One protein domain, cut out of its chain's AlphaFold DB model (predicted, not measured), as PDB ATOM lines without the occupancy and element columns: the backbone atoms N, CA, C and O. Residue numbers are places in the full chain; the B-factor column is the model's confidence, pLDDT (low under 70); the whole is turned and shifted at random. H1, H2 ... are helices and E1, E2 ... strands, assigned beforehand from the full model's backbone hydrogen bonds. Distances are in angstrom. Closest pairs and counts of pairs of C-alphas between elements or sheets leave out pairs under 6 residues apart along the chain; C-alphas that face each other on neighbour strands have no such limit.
ATOM      1  N   GLU A   6     110.224  57.327  23.414       91.62
ATOM      2  CA  GLU A   6     109.063  57.010  22.592       91.62
ATOM      3  C   GLU A   6     109.001  57.931  21.371       91.62
ATOM      4  O   GLU A   6     109.158  59.149  21.479       91.62
ATOM      5  N   ILE A   7     108.736  57.349  20.203       93.88
ATOM      6  CA  ILE A   7     108.419  58.095  18.985       93.88
ATOM      7  C   ILE A   7     106.916  58.097  18.767       93.88
ATOM      8  O   ILE A   7     106.289  57.037  18.725       93.88
ATOM      9  N   TYR A   8     106.369  59.269  18.476       96.06
ATOM     10  CA  TYR A   8     104.993  59.435  18.030       96.06
ATOM     11  C   TYR A   8     104.973  59.929  16.583       96.06
ATOM     12  O   TYR A   8     105.384  61.049  16.281       96.06
ATOM     13  N   LEU A   9     104.493  59.091  15.661       97.50
ATOM     14  CA  LEU A   9     104.281  59.480  14.265       97.50
ATOM     15  C   LEU A   9     103.084  60.430  14.171       97.50
ATOM     16  O   LEU A   9     101.980  60.056  14.552       97.50
ATOM     17  N   ILE A  10     103.281  61.622  13.612       97.38
ATOM     18  CA  ILE A  10     102.221  62.627  13.456       97.38
ATOM     19  C   ILE A  10     101.588  62.537  12.070       97.38
ATOM     20  O   ILE A  10     100.366  62.464  11.934       97.38
ATOM     21  N   SER A  11     102.416  62.529  11.022       97.12
ATOM     22  CA  SER A  11     101.931  62.469   9.648       97.12
ATOM     23  C   SER A  11     102.934  61.856   8.677       97.12
ATOM     24  O   SER A  11     104.131  61.725   8.960       97.12
ATOM     25  N   LEU A  12     102.418  61.463   7.515       96.31
ATOM     26  CA  LEU A  12     103.196  60.925   6.410       96.31
ATOM     27  C   LEU A  12     102.613  61.391   5.075       96.31
ATOM     28  O   LEU A  12     101.406  61.315   4.860       96.31
ATOM     29  N   THR A  13     103.483  61.807   4.158       96.56
ATOM     30  CA  THR A  13     103.135  62.230   2.800       96.56
ATOM     31  C   THR A  13     104.016  61.523   1.778       96.56
ATOM     32  O   THR A  13     105.240  61.614   1.844       96.56
ATOM     33  N   ILE A  14     103.428  60.871   0.780       95.25
ATOM     34  CA  ILE A  14     104.168  60.343  -0.370       95.25
ATOM     35  C   ILE A  14     104.595  61.512  -1.248       95.25
ATOM     36  O   ILE A  14     103.760  62.278  -1.726       95.25
ATOM     37  N   ARG A  15     105.900  61.620  -1.494       92.75
ATOM     38  CA  ARG A  15     106.468  62.666  -2.347       92.75
ATOM     39  C   ARG A  15     106.642  62.197  -3.789       92.75
ATOM     40  O   ARG A  15     106.341  62.937  -4.718       92.75
ATOM     41  N   LYS A  16     107.182  60.991  -3.968       91.25
ATOM     42  CA  LYS A  16     107.451  60.376  -5.276       91.25
ATOM     43  C   LYS A  16     107.498  58.854  -5.151       91.25
ATOM     44  O   LYS A  16     107.845  58.335  -4.090       91.25
ATOM     45  N   TRP A  17     107.204  58.151  -6.238       92.62
ATOM     46  CA  TRP A  17     107.383  56.705  -6.357       92.62
ATOM     47  C   TRP A  17     107.930  56.350  -7.740       92.62
ATOM     48  O   TRP A  17     107.695  57.061  -8.715       92.62
ATOM     49  N   ASP A  18     108.663  55.247  -7.802       89.56
ATOM     50  CA  ASP A  18     109.261  54.693  -9.008       89.56
ATOM     51  C   ASP A  18     108.933  53.196  -9.058       89.56
ATOM     52  O   ASP A  18     109.355  52.418  -8.197       89.56
ATOM     53  N   LEU A  19     108.127  52.798 -10.046       86.00
ATOM     54  CA  LEU A  19     107.674  51.414 -10.212       86.00
ATOM     55  C   LEU A  19     108.751  50.512 -10.815       86.00
ATOM     56  O   LEU A  19     108.726  49.309 -10.566       86.00
ATOM     57  N   GLU A  20     109.677  51.072 -11.594       86.62
ATOM     58  CA  GLU A  20     110.770  50.315 -12.207       86.62
ATOM     59  C   GLU A  20     111.814  49.979 -11.150       86.62
ATOM     60  O   GLU A  20     112.199  48.821 -10.991       86.62
ATOM     61  N   LYS A  21     112.191  50.980 -10.345       90.75
ATOM     62  CA  LYS A  21     113.114  50.801  -9.218       90.75
ATOM     63  C   LYS A  21     112.450  50.190  -7.988       90.75
ATOM     64  O   LYS A  21     113.157  49.845  -7.046       90.75
ATOM     65  N   LYS A  22     111.117  50.073  -7.975       92.44
ATOM     66  CA  LYS A  22     110.306  49.642  -6.822       92.44
ATOM     67  C   LYS A  22     110.672  50.412  -5.550       92.44
ATOM     68  O   LYS A  22     110.914  49.823  -4.499       92.44
ATOM     69  N   ARG A  23     110.745  51.738  -5.649       94.38
ATOM     70  CA  ARG A  23     111.145  52.635  -4.551       94.38
ATOM     71  C   ARG A  23     110.112  53.733  -4.370       94.38
ATOM     72  O   ARG A  23     109.496  54.183  -5.334       94.38
ATOM     73  N   MET A  24     109.955  54.206  -3.142       94.44
ATOM     74  CA  MET A  24     109.165  55.398  -2.852       94.44
ATOM     75  C   MET A  24     109.859  56.286  -1.828       94.44
ATOM     76  O   MET A  24     110.607  55.804  -0.980       94.44
ATOM     77  N   ALA A  25     109.602  57.588  -1.931       95.62
ATOM     78  CA  ALA A  25     110.056  58.570  -0.962       95.62
ATOM     79  C   ALA A  25     108.855  59.163  -0.226       95.62
ATOM     80  O   ALA A  25     107.889  59.616  -0.857       95.62
ATOM     81  N   VAL A  26     108.939  59.176   1.098       96.75
ATOM     82  CA  VAL A  26     107.910  59.694   1.995       96.75
ATOM     83  C   VAL A  26     108.493  60.802   2.864       96.75
ATOM     84  O   VAL A  26     109.547  60.645   3.469       96.75
ATOM     85  N   ASN A  27     107.790  61.924   2.947       97.38
ATOM     86  CA  ASN A  27     108.040  62.922   3.975       97.38
ATOM     87  C   ASN A  27     107.235  62.529   5.209       97.38
ATOM     88  O   ASN A  27     106.046  62.236   5.098       97.38
ATOM     89  N   THR A  28     107.853  62.536   6.378       97.56
ATOM     90  CA  THR A  28     107.182  62.209   7.634       97.56
ATOM     91  C   THR A  28     107.481  63.253   8.691       97.56
ATOM     92  O   THR A  28     108.584  63.801   8.726       97.56
ATOM     93  N   THR A  29     106.492  63.510   9.541       97.75
ATOM     94  CA  THR A  29     106.628  64.322  10.747       97.75
ATOM     95  C   THR A  29     106.378  63.434  11.957       97.75
ATOM     96  O   THR A  29     105.382  62.706  11.998       97.75
ATOM     97  N   PHE A  30     107.278  63.483  12.930       96.81
ATOM     98  CA  PHE A  30     107.216  62.682  14.149       96.81
ATOM     99  C   PHE A  30     107.786  63.461  15.333       96.81
ATOM    100  O   PHE A  30     108.554  64.403  15.154       96.81
ATOM    101  N   VAL A  31     107.408  63.055  16.538       95.81
ATOM    102  CA  VAL A  31     107.910  63.618  17.793       95.81
ATOM    103  C   VAL A  31     108.735  62.559  18.499       95.81
ATOM    104  O   VAL A  31     108.310  61.407  18.575       95.81
ATOM    105  N   VAL A  32     109.905  62.947  18.996       91.38
ATOM    106  CA  VAL A  32     110.736  62.119  19.872       91.38
ATOM    107  C   VAL A  32     111.398  63.026  20.909       91.38
ATOM    108  O   VAL A  32     111.905  64.097  20.565       91.38
ATOM    109  N   GLY A  33     111.339  62.636  22.183       86.44
ATOM    110  CA  GLY A  33     111.650  63.550  23.287       86.44
ATOM    111  C   GLY A  33     110.701  64.755  23.275       86.44
ATOM    112  O   GLY A  33     109.488  64.588  23.156       86.44
ATOM    113  N   ASP A  34     111.256  65.967  23.332       85.44
ATOM    114  CA  ASP A  34     110.487  67.222  23.390       85.44
ATOM    115  C   ASP A  34     110.410  67.994  22.065       85.44
ATOM    116  O   ASP A  34     109.934  69.134  22.027       85.44
ATOM    117  N   ALA A  35     110.850  67.383  20.963       90.25
ATOM    118  CA  ALA A  35     110.949  68.043  19.668       90.25
ATOM    119  C   ALA A  35     110.181  67.309  18.557       90.25
ATOM    120  O   ALA A  35     110.174  66.080  18.463       90.25
ATOM    121  N   GLU A  36     109.560  68.100  17.680       95.12
ATOM    122  CA  GLU A  36     109.020  67.646  16.399       95.12
ATOM    123  C   GLU A  36     110.125  67.678  15.340       95.12
ATOM    124  O   GLU A  36     110.819  68.681  15.166       95.12
ATOM    125  N   PHE A  37     110.239  66.595  14.578       95.06
ATOM    126  CA  PHE A  37     111.156  66.472  13.457       95.06
ATOM    127  C   PHE A  37     110.393  66.177  12.175       95.06
ATOM    128  O   PHE A  37     109.330  65.556  12.176       95.06
ATOM    129  N   SER A  38     110.968  66.612  11.056       95.56
ATOM    130  CA  SER A  38     110.528  66.210   9.725       95.56
ATOM    131  C   SER A  38     111.690  65.609   8.949       95.56
ATOM    132  O   SER A  38     112.782  66.183   8.916       95.56
ATOM    133  N   SER A  39     111.441  64.470   8.309       95.81
ATOM    134  CA  SER A  39     112.448  63.737   7.542       95.81
ATOM    135  C   SER A  39     111.872  63.215   6.233       95.81
ATOM    136  O   SER A  39     110.687  62.897   6.133       95.81
ATOM    137  N   ASN A  40     112.730  63.127   5.218       96.94
ATOM    138  CA  ASN A  40     112.428  62.474   3.950       96.94
ATOM    139  C   ASN A  40     113.084  61.092   3.962       96.94
ATOM    140  O   ASN A  40     114.304  60.991   4.078       96.94
ATOM    141  N   LEU A  41     112.272  60.047   3.866       96.38
ATOM    142  CA  LEU A  41     112.691  58.657   3.975       96.38
ATOM    143  C   LEU A  41     112.485  57.952   2.637       96.38
ATOM    144  O   LEU A  41     111.440  58.106   2.004       96.38
ATOM    145  N   GLU A  42     113.464  57.154   2.220       96.31
ATOM    146  CA  GLU A  42     113.341  56.271   1.059       96.31
ATOM    147  C   GLU A  42     113.137  54.828   1.509       96.31
ATOM    148  O   GLU A  42     113.873  54.332   2.357       96.31
ATOM    149  N   MET A  43     112.178  54.144   0.895       95.94
ATOM    150  CA  MET A  43     111.816  52.766   1.227       95.94
ATOM    151  C   MET A  43     111.435  51.976  -0.025       95.94
ATOM    152  O   MET A  43     111.189  52.556  -1.094       95.94
ATOM    153  N   ALA A  44     111.422  50.650   0.078       95.31
ATOM    154  CA  ALA A  44     110.987  49.786  -1.006       95.31
ATOM    155  C   ALA A  44     109.461  49.838  -1.192       95.31
ATOM    156  O   ALA A  44     108.686  49.989  -0.250       95.31
ATOM    157  N   LEU A  45     109.021  49.713  -2.443       92.69
ATOM    158  CA  LEU A  45     107.616  49.619  -2.823       92.69
ATOM    159  C   LEU A  45     107.249  48.138  -2.988       92.69
ATOM    160  O   LEU A  45     107.446  47.552  -4.055       92.69
ATOM    161  N   THR A  46     106.758  47.532  -1.908       93.56
ATOM    162  CA  THR A  46     106.532  46.081  -1.770       93.56
ATOM    163  C   THR A  46     105.089  45.778  -1.339       93.56
ATOM    164  O   THR A  46     104.156  46.481  -1.745       93.56
ATOM    165  N   SER A  47     104.849  44.706  -0.573       94.62
ATOM    166  CA  SER A  47     103.534  44.458   0.018       94.62
ATOM    167  C   SER A  47     103.230  45.459   1.140       94.62
ATOM    168  O   SER A  47     104.124  46.021   1.767       94.62
ATOM    169  N   ALA A  48     101.948  45.685   1.435       95.88
ATOM    170  CA  ALA A  48     101.552  46.644   2.469       95.88
ATOM    171  C   ALA A  48     102.125  46.312   3.860       95.88
ATOM    172  O   ALA A  48     102.465  47.225   4.611       95.88
ATOM    173  N   GLY A  49     102.231  45.022   4.197       96.44
ATOM    174  CA  GLY A  49     102.806  44.568   5.464       96.44
ATOM    175  C   GLY A  49     104.305  44.844   5.543       96.44
ATOM    176  O   GLY A  49     104.753  45.467   6.499       96.44
ATOM    177  N   GLU A  50     105.054  44.467   4.505       97.31
ATOM    178  CA  GLU A  50     106.502  44.712   4.426       97.31
ATOM    179  C   GLU A  50     106.819  46.207   4.457       97.31
ATOM    180  O   GLU A  50     107.643  46.632   5.258       97.31
ATOM    181  N   MET A  51     106.099  47.019   3.675       97.44
ATOM    182  CA  MET A  51     106.254  48.477   3.703       97.44
ATOM    183  C   MET A  51     105.976  49.061   5.089       97.44
ATOM    184  O   MET A  51     106.646  49.999   5.504       97.44
ATOM    185  N   THR A  52     105.003  48.515   5.821       97.94
ATOM    186  CA  THR A  52     104.697  48.982   7.177       97.94
ATOM    187  C   THR A  52     105.853  48.714   8.134       97.94
ATOM    188  O   THR A  52     106.270  49.627   8.842       97.94
ATOM    189  N   GLU A  53     106.385  47.491   8.150       97.19
ATOM    190  CA  GLU A  53     107.515  47.140   9.020       97.19
ATOM    191  C   GLU A  53     108.789  47.892   8.619       97.19
ATOM    192  O   GLU A  53     109.468  48.456   9.475       97.19
ATOM    193  N   GLU A  54     109.090  47.961   7.319       97.38
ATOM    194  CA  GLU A  54     110.244  48.693   6.796       97.38
ATOM    195  C   GLU A  54     110.165  50.177   7.169       97.38
ATOM    196  O   GLU A  54     111.114  50.714   7.738       97.38
ATOM    197  N   PHE A  55     109.020  50.827   6.932       97.62
ATOM    198  CA  PHE A  55     108.814  52.230   7.286       97.62
ATOM    199  C   PHE A  55     109.020  52.479   8.782       97.62
ATOM    200  O   PHE A  55     109.745  53.402   9.151       97.62
ATOM    201  N   LEU A  56     108.412  51.663   9.652       96.31
ATOM    202  CA  LEU A  56     108.533  51.842  11.101       96.31
ATOM    203  C   LEU A  56     109.969  51.604  11.589       96.31
ATOM    204  O   LEU A  56     110.429  52.313  12.484       96.31
ATOM    205  N   ASN A  57     110.704  50.667  10.985       94.31
ATOM    206  CA  ASN A  57     112.115  50.445  11.299       94.31
ATOM    207  C   ASN A  57     112.994  51.619  10.847       94.31
ATOM    208  O   ASN A  57     113.834  52.082  11.616       94.31
ATOM    209  N   ILE A  58     112.784  52.145   9.635       95.12
ATOM    210  CA  ILE A  58     113.508  53.330   9.147       95.12
ATOM    211  C   ILE A  58     113.197  54.548  10.027       95.12
ATOM    212  O   ILE A  58     114.116  55.280  10.391       95.12
ATOM    213  N   LEU A  59     111.931  54.741  10.410       95.31
ATOM    214  CA  LEU A  59     111.500  55.830  11.289       95.31
ATOM    215  C   LEU A  59     112.224  55.784  12.640       95.31
ATOM    216  O   LEU A  59     112.714  56.812  13.100       95.31
ATOM    217  N   LYS A  60     112.351  54.596  13.248       92.88
ATOM    218  CA  LYS A  60     113.100  54.420  14.501       92.88
ATOM    219  C   LYS A  60     114.569  54.806  14.366       92.88
ATOM    220  O   LYS A  60     115.078  55.568  15.185       92.88
ATOM    221  N   LYS A  61     115.230  54.340  13.304       90.56
ATOM    222  CA  LYS A  61     116.634  54.684  13.021       90.56
ATOM    223  C   LYS A  61     116.816  56.180  12.759       90.56
ATOM    224  O   LYS A  61     117.812  56.768  13.167       90.56
ATOM    225  N   GLU A  62     115.876  56.810  12.057       91.94
ATOM    226  CA  GLU A  62     115.892  58.257  11.816       91.94
ATOM    227  C   GLU A  62     115.719  59.048  13.115       91.94
ATOM    228  O   GLU A  62     116.477  59.983  13.354       91.94
ATOM    229  N   ALA A  63     114.772  58.665  13.971       90.62
ATOM    230  CA  ALA A  63     114.559  59.328  15.252       90.62
ATOM    231  C   ALA A  63     115.793  59.244  16.158       90.62
ATOM    232  O   ALA A  63     116.189  60.258  16.728       90.62
ATOM    233  N   GLY A  64     116.454  58.081  16.216       87.06
ATOM    234  CA  GLY A  64     117.722  57.939  16.935       87.06
ATOM    235  C   GLY A  64     118.794  58.884  16.404       87.06
ATOM    236  O   GLY A  64     119.407  59.621  17.172       87.06
ATOM    237  N   ARG A  65     118.947  58.980  15.077       86.19
ATOM    238  CA  ARG A  65     119.877  59.946  14.465       86.19
ATOM    239  C   ARG A  65     119.548  61.403  14.810       86.19
ATOM    240  O   ARG A  65     120.473  62.193  14.992       86.19
ATOM    241  N   LYS A  66     118.261  61.764  14.895       87.31
ATOM    242  CA  LYS A  66     117.813  63.123  15.255       87.31
ATOM    243  C   LYS A  66     118.082  63.468  16.715       87.31
ATOM    244  O   LYS A  66     118.542  64.575  16.969       87.31
ATOM    245  N   LEU A  67     117.864  62.534  17.641       81.06
ATOM    246  CA  LEU A  67     118.222  62.720  19.052       81.06
ATOM    247  C   LEU A  67     119.733  62.937  19.237       81.06
ATOM    248  O   LEU A  67     120.145  63.716  20.089       81.06
ATOM    249  N   MET A  68     120.555  62.296  18.403       74.69
ATOM    250  CA  MET A  68     122.015  62.299  18.533       74.69
ATOM    251  C   MET A  68     122.732  63.468  17.842       74.69
ATOM    252  O   MET A  68     123.961  63.457  17.779       74.69
ATOM    253  N   ASN A  69     122.017  64.437  17.251       65.81
ATOM    254  CA  ASN A  69     122.615  65.457  16.371       65.81
ATOM    255  C   ASN A  69     123.587  64.859  15.315       65.81
ATOM    256  O   ASN A  69     124.539  65.513  14.895       65.81
ATOM    257  N   GLY A  70     123.361  63.610  14.879       56.53
ATOM    258  CA  GLY A  70     124.218  62.897  13.921       56.53
ATOM    259  C   GLY A  70     125.392  62.077  14.492       56.53
ATOM    260  O   GLY A  70     126.183  61.576  13.695       56.53
ATOM    261  N   GLY A  71     125.525  61.913  15.815       49.22
ATOM    262  CA  GLY A  71     126.525  61.032  16.449       49.22
ATOM    263  C   GLY A  71     126.175  59.531  16.399       49.22
ATOM    264  O   GLY A  71     125.005  59.163  16.347       49.22
ATOM    265  N   ASN A  72     127.196  58.663  16.421       50.12
ATOM    266  CA  ASN A  72     127.106  57.230  16.080       50.12
ATOM    267  C   ASN A  72     126.888  56.243  17.252       50.12
ATOM    268  O   ASN A  72     127.019  55.045  17.025       50.12
ATOM    269  N   ASP A  73     126.557  56.685  18.472       51.53
ATOM    270  CA  ASP A  73     126.647  55.814  19.665       51.53
ATOM    271  C   ASP A  73     125.382  55.808  20.555       51.53
ATOM    272  O   ASP A  73     125.418  56.106  21.745       51.53
ATOM    273  N   PHE A  74     124.229  55.473  19.964       51.06
ATOM    274  CA  PHE A  74     123.021  55.048  20.692       51.06
ATOM    275  C   PHE A  74     122.492  53.764  20.043       51.06
ATOM    276  O   PHE A  74     122.388  53.686  18.815       51.06
ATOM    277  N   GLY A  75     122.185  52.743  20.842       53.53
ATOM    278  CA  GLY A  75     121.711  51.458  20.328       53.53
ATOM    279  C   GLY A  75     120.296  51.563  19.747       53.53
ATOM    280  O   GLY A  75     119.441  52.261  20.283       53.53
ATOM    281  N   GLU A  76     120.000  50.807  18.680       53.25
ATOM    282  CA  GLU A  76     118.639  50.675  18.110       53.25
ATOM    283  C   GLU A  76     117.575  50.214  19.140       53.25
ATOM    284  O   GLU A  76     116.375  50.277  18.871       53.25
ATOM    285  N   THR A  77     118.006  49.744  20.313       55.88
ATOM    286  CA  THR A  77     117.201  49.144  21.385       55.88
ATOM    287  C   THR A  77     116.525  50.137  22.329       55.88
ATOM    288  O   THR A  77     115.639  49.726  23.077       55.88
ATOM    289  N   ASP A  78     116.887  51.418  22.278       71.31
ATOM    290  CA  ASP A  78     116.422  52.413  23.259       71.31
ATOM    291  C   ASP A  78     115.216  53.229  22.772       71.31
ATOM    292  O   ASP A  78     114.756  54.145  23.451       71.31
ATOM    293  N   ILE A  79     114.684  52.889  21.591       83.81
ATOM    294  CA  ILE A  79     113.629  53.648  20.922       83.81
ATOM    295  C   ILE A  79     112.398  52.780  20.649       83.81
ATOM    296  O   ILE A  79     112.389  51.847  19.831       83.81
ATOM    297  N   GLU A  80     111.303  53.145  21.303       90.25
ATOM    298  CA  GLU A  80     110.012  52.485  21.191       90.25
ATOM    299  C   GLU A  80     109.000  53.352  20.434       90.25
ATOM    300  O   GLU A  80     109.174  54.551  20.237       90.25
ATOM    301  N   LEU A  81     107.950  52.713  19.917       91.19
ATOM    302  CA  LEU A  81     106.882  53.415  19.211       91.19
ATOM    303  C   LEU A  81     105.771  53.701  20.221       91.19
ATOM    304  O   LEU A  81     105.125  52.756  20.678       91.19
ATOM    305  N   GLY A  82     105.545  54.975  20.538       90.88
ATOM    306  CA  GLY A  82     104.363  55.405  21.279       90.88
ATOM    307  C   GLY A  82     103.104  55.039  20.496       90.88
ATOM    308  O   GLY A  82     103.131  55.001  19.265       90.88
ATOM    309  N   ASP A  83     102.013  54.677  21.172       91.00
ATOM    310  CA  ASP A  83     100.780  54.222  20.508       91.00
ATOM    311  C   ASP A  83     101.002  53.099  19.468       91.00
ATOM    312  O   ASP A  83     100.325  53.011  18.438       91.00
ATOM    313  N   LYS A  84     101.961  52.199  19.740       93.31
ATOM    314  CA  LYS A  84     102.471  51.187  18.795       93.31
ATOM    315  C   LYS A  84     101.392  50.510  17.949       93.31
ATOM    316  O   LYS A  84     101.510  50.444  16.724       93.31
ATOM    317  N   ASN A  85     100.353  49.985  18.598       94.69
ATOM    318  CA  ASN A  85      99.283  49.245  17.927       94.69
ATOM    319  C   ASN A  85      98.470  50.149  16.992       94.69
ATOM    320  O   ASN A  85      98.156  49.751  15.869       94.69
ATOM    321  N   TYR A  86      98.171  51.369  17.434       95.12
ATOM    322  CA  TYR A  86      97.403  52.339  16.665       95.12
ATOM    323  C   TYR A  86      98.201  52.851  15.462       95.12
ATOM    324  O   TYR A  86      97.712  52.790  14.332       95.12
ATOM    325  N   ILE A  87      99.461  53.256  15.662       96.00
ATOM    326  CA  ILE A  87     100.326  53.723  14.570       96.00
ATOM    327  C   ILE A  87     100.521  52.620  13.529       96.00
ATOM    328  O   ILE A  87     100.324  52.870  12.338       96.00
ATOM    329  N   LYS A  88     100.823  51.386  13.960       97.12
ATOM    330  CA  LYS A  88     100.980  50.233  13.060       97.12
ATOM    331  C   LYS A  88      99.706  49.942  12.262       97.12
ATOM    332  O   LYS A  88      99.771  49.659  11.067       97.12
ATOM    333  N   GLN A  89      98.536  50.044  12.894       97.31
ATOM    334  CA  GLN A  89      97.255  49.892  12.204       97.31
ATOM    335  C   GLN A  89      97.044  50.990  11.146       97.31
ATOM    336  O   GLN A  89      96.574  50.700  10.039       97.31
ATOM    337  N   LYS A  90      97.380  52.248  11.462       97.50
ATOM    338  CA  LYS A  90      97.218  53.393  10.551       97.50
ATOM    339  C   LYS A  90      98.147  53.318   9.350       97.50
ATOM    340  O   LYS A  90      97.662  53.443   8.224       97.50
ATOM    341  N   THR A  91      99.434  53.067   9.567       97.75
ATOM    342  CA  THR A  91     100.415  52.907   8.484       97.75
ATOM    343  C   THR A  91     100.085  51.689   7.623       97.75
ATOM    344  O   THR A  91     100.014  51.818   6.402       97.75
ATOM    345  N   GLY A  92      99.720  50.554   8.230       97.75
ATOM    346  CA  GLY A  92      99.252  49.368   7.504       97.75
ATOM    347  C   GLY A  92      98.029  49.630   6.630       97.75
ATOM    348  O   GLY A  92      98.003  49.265   5.453       97.75
ATOM    349  N   SER A  93      97.023  50.324   7.165       97.56
ATOM    350  CA  SER A  93      95.826  50.697   6.401       97.56
ATOM    351  C   SER A  93      96.149  51.656   5.252       97.56
ATOM    352  O   SER A  93      95.567  51.546   4.173       97.56
ATOM    353  N   PHE A  94      97.075  52.589   5.471       97.81
ATOM    354  CA  PHE A  94      97.536  53.538   4.464       97.81
ATOM    355  C   PHE A  94      98.273  52.835   3.315       97.81
ATOM    356  O   PHE A  94      97.871  52.957   2.158       97.81
ATOM    357  N   PHE A  95      99.260  51.994   3.624       97.12
ATOM    358  CA  PHE A  95      99.998  51.216   2.626       97.12
ATOM    359  C   PHE A  95      99.132  50.168   1.912       97.12
ATOM    360  O   PHE A  95      99.332  49.890   0.726       97.12
ATOM    361  N   LYS A  96      98.096  49.636   2.573       96.81
ATOM    362  CA  LYS A  96      97.091  48.779   1.925       96.81
ATOM    363  C   LYS A  96      96.292  49.529   0.856       96.81
ATOM    364  O   LYS A  96      96.023  48.963  -0.200       96.81
ATOM    365  N   LYS A  97      95.935  50.798   1.091       95.12
ATOM    366  CA  LYS A  97      95.275  51.631   0.068       95.12
ATOM    367  C   LYS A  97      96.198  51.878  -1.121       95.12
ATOM    368  O   LYS A  97      95.777  51.660  -2.250       95.12
ATOM    369  N   ILE A  98      97.460  52.225  -0.864       92.75
ATOM    370  CA  ILE A  98      98.466  52.469  -1.910       92.75
ATOM    371  C   ILE A  98      98.665  51.238  -2.793       92.75
ATOM    372  O   ILE A  98      98.558  51.316  -4.014       92.75
ATOM    373  N   THR A  99      98.913  50.077  -2.185       92.25
ATOM    374  CA  THR A  99      99.060  48.825  -2.945       92.25
ATOM    375  C   THR A  99      97.780  48.465  -3.696       92.25
ATOM    376  O   THR A  99      97.859  47.990  -4.823       92.25
ATOM    377  N   GLY A 100      96.599  48.736  -3.128       90.38
ATOM    378  CA  GLY A 100      95.315  48.580  -3.813       90.38
ATOM    379  C   GLY A 100      95.176  49.467  -5.056       90.38
ATOM    380  O   GLY A 100      94.792  48.973  -6.115       90.38
ATOM    381  N   GLU A 101      95.535  50.748  -4.958       90.19
ATOM    382  CA  GLU A 101      95.548  51.695  -6.084       90.19
ATOM    383  C   GLU A 101      96.530  51.253  -7.175       90.19
ATOM    384  O   GLU A 101      96.182  51.219  -8.355       90.19
ATOM    385  N   LEU A 102      97.723  50.805  -6.783       85.88
ATOM    386  CA  LEU A 102      98.727  50.293  -7.711       85.88
ATOM    387  C   LEU A 102      98.342  48.946  -8.335       85.88
ATOM    388  O   LEU A 102      98.783  48.656  -9.445       85.88
ATOM    389  N   ASN A 103      97.546  48.113  -7.665       82.00
ATOM    390  CA  ASN A 103      97.139  46.795  -8.166       82.00
ATOM    391  C   ASN A 103      95.839  46.822  -8.980       82.00
ATOM    392  O   ASN A 103      95.609  45.906  -9.775       82.00
ATOM    393  N   ASN A 104      95.012  47.863  -8.835       73.75
ATOM    394  CA  ASN A 104      93.782  48.031  -9.602       73.75
ATOM    395  C   ASN A 104      94.085  48.245 -11.097       73.75
ATOM    396  O   ASN A 104      94.291  49.353 -11.588       73.75
ATOM    397  N   LEU A 144      96.720  58.075  -5.567       87.44
ATOM    398  CA  LEU A 144      95.831  59.156  -5.133       87.44
ATOM    399  C   LEU A 144      95.893  59.343  -3.616       87.44
ATOM    400  O   LEU A 144      95.812  60.466  -3.118       87.44
ATOM    401  N   THR A 145      96.064  58.250  -2.869       90.25
ATOM    402  CA  THR A 145      96.243  58.295  -1.416       90.25
ATOM    403  C   THR A 145      97.680  58.697  -1.089       90.25
ATOM    404  O   THR A 145      98.559  57.851  -0.950       90.25
ATOM    405  N   THR A 146      97.929  60.002  -0.965       92.19
ATOM    406  CA  THR A 146      99.282  60.537  -0.747       92.19
ATOM    407  C   THR A 146      99.541  61.047   0.662       92.19
ATOM    408  O   THR A 146     100.695  61.292   0.977       92.19
ATOM    409  N   TYR A 147      98.526  61.185   1.520       94.62
ATOM    410  CA  TYR A 147      98.676  61.754   2.864       94.62
ATOM    411  C   TYR A 147      98.002  60.904   3.945       94.62
ATOM    412  O   TYR A 147      96.858  60.467   3.788       94.62
ATOM    413  N   LEU A 148      98.703  60.722   5.061       96.12
ATOM    414  CA  LEU A 148      98.226  60.118   6.296       96.12
ATOM    415  C   LEU A 148      98.360  61.128   7.436       96.12
ATOM    416  O   LEU A 148      99.464  61.526   7.797       96.12
TER     417      LEU A 148
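What this domain is: This is residues 6 to 104 and 144 to 148 of the 471 residues of an uncharacterized protein of Calditrichaeota bacterium (UniProt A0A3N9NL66). What shape do the atoms make? Three long strands, E1, E2 and E3, form a strongly twisted sheet that curls round one helix, H1, and a second long helix, H2, grazes this sheet and crosses the first part of H1 steeply. The short strand E4 extends the sheet beside the first residues of E1. What is it made of? The printed part has 104 residues, with two named helices and four named strands in the order E1 E2 E3 H1 E4 H2; the class is mixed, helices and strands, and the sheet E3 E2 E1 E4 is mixed too. It is compact, with a radius of gyration of the C-alphas of 13.7 A, and its elongated outline spans 43 by 27 by 21 A.

How they stand to each other: How do the strands pair? E1, residues 6 to 18, E2, residues 23 to 32, and E3, residues 35 to 44, make a meander, each strand the antiparallel neighbour of the one before, in two hairpins. N 13 and O 27 are 2.8 A apart, and N 37 and O 30 are 2.8 A apart, both within hydrogen-bond range. E4, residues 79 to 81, is the parallel neighbour of E1, with N 7 and O 80 at 2.8 A. Where is H1? H1, residues 48 to 67, is on one face of the sheet, giving two layers, a helix and a sheet; the closest C-alphas of E3 and H1, those of Met 43 and Phe 55, are 6.8 A apart. Where is H2? H2, residues 84 to 103, only grazes the sheet, with its residues 84 to 98. It touches residues 48 to 56 of H1 alone, opposite ways at a steep tilt of 52 degrees, and the closest C-alphas, Ala 48 and Phe 95, are 4.8 A apart. In H1 and H2 every O i to N i+4 pair is within hydrogen-bond range.

Where its parts are: Where do the strands run? E1 begins at C-alpha 6 (109.063, 57.010, 22.592), is 31.7 A long and bends by 67 degrees at residue 10. E2 is 26.2 A long and bends by 58 degrees at residue 29; E3 is 27.6 A long and E4 7.0 A. And the helices? H1 is 28.5 A long from C-alpha 48 (101.552, 46.644, 2.469). H2 is 27.8 A long and ends at C-alpha 103 (97.139, 46.795, -8.166).

The domain as a whole: How large is it? The two C-alphas farthest apart, those of Asp 73 and Asn 104, are 44.7 A apart. Where is the cut? Residues 105 to 143 are not printed, and C-alphas 104 and 144 are 12.2 A apart; beyond it, residues 147 to 148 pair antiparallel with residues 12 to 13 of E1. Which link is long, and where is confidence low? The link from H1 to E4, 11 residues, is long, and residues 69 to 77 have pLDDT under 70.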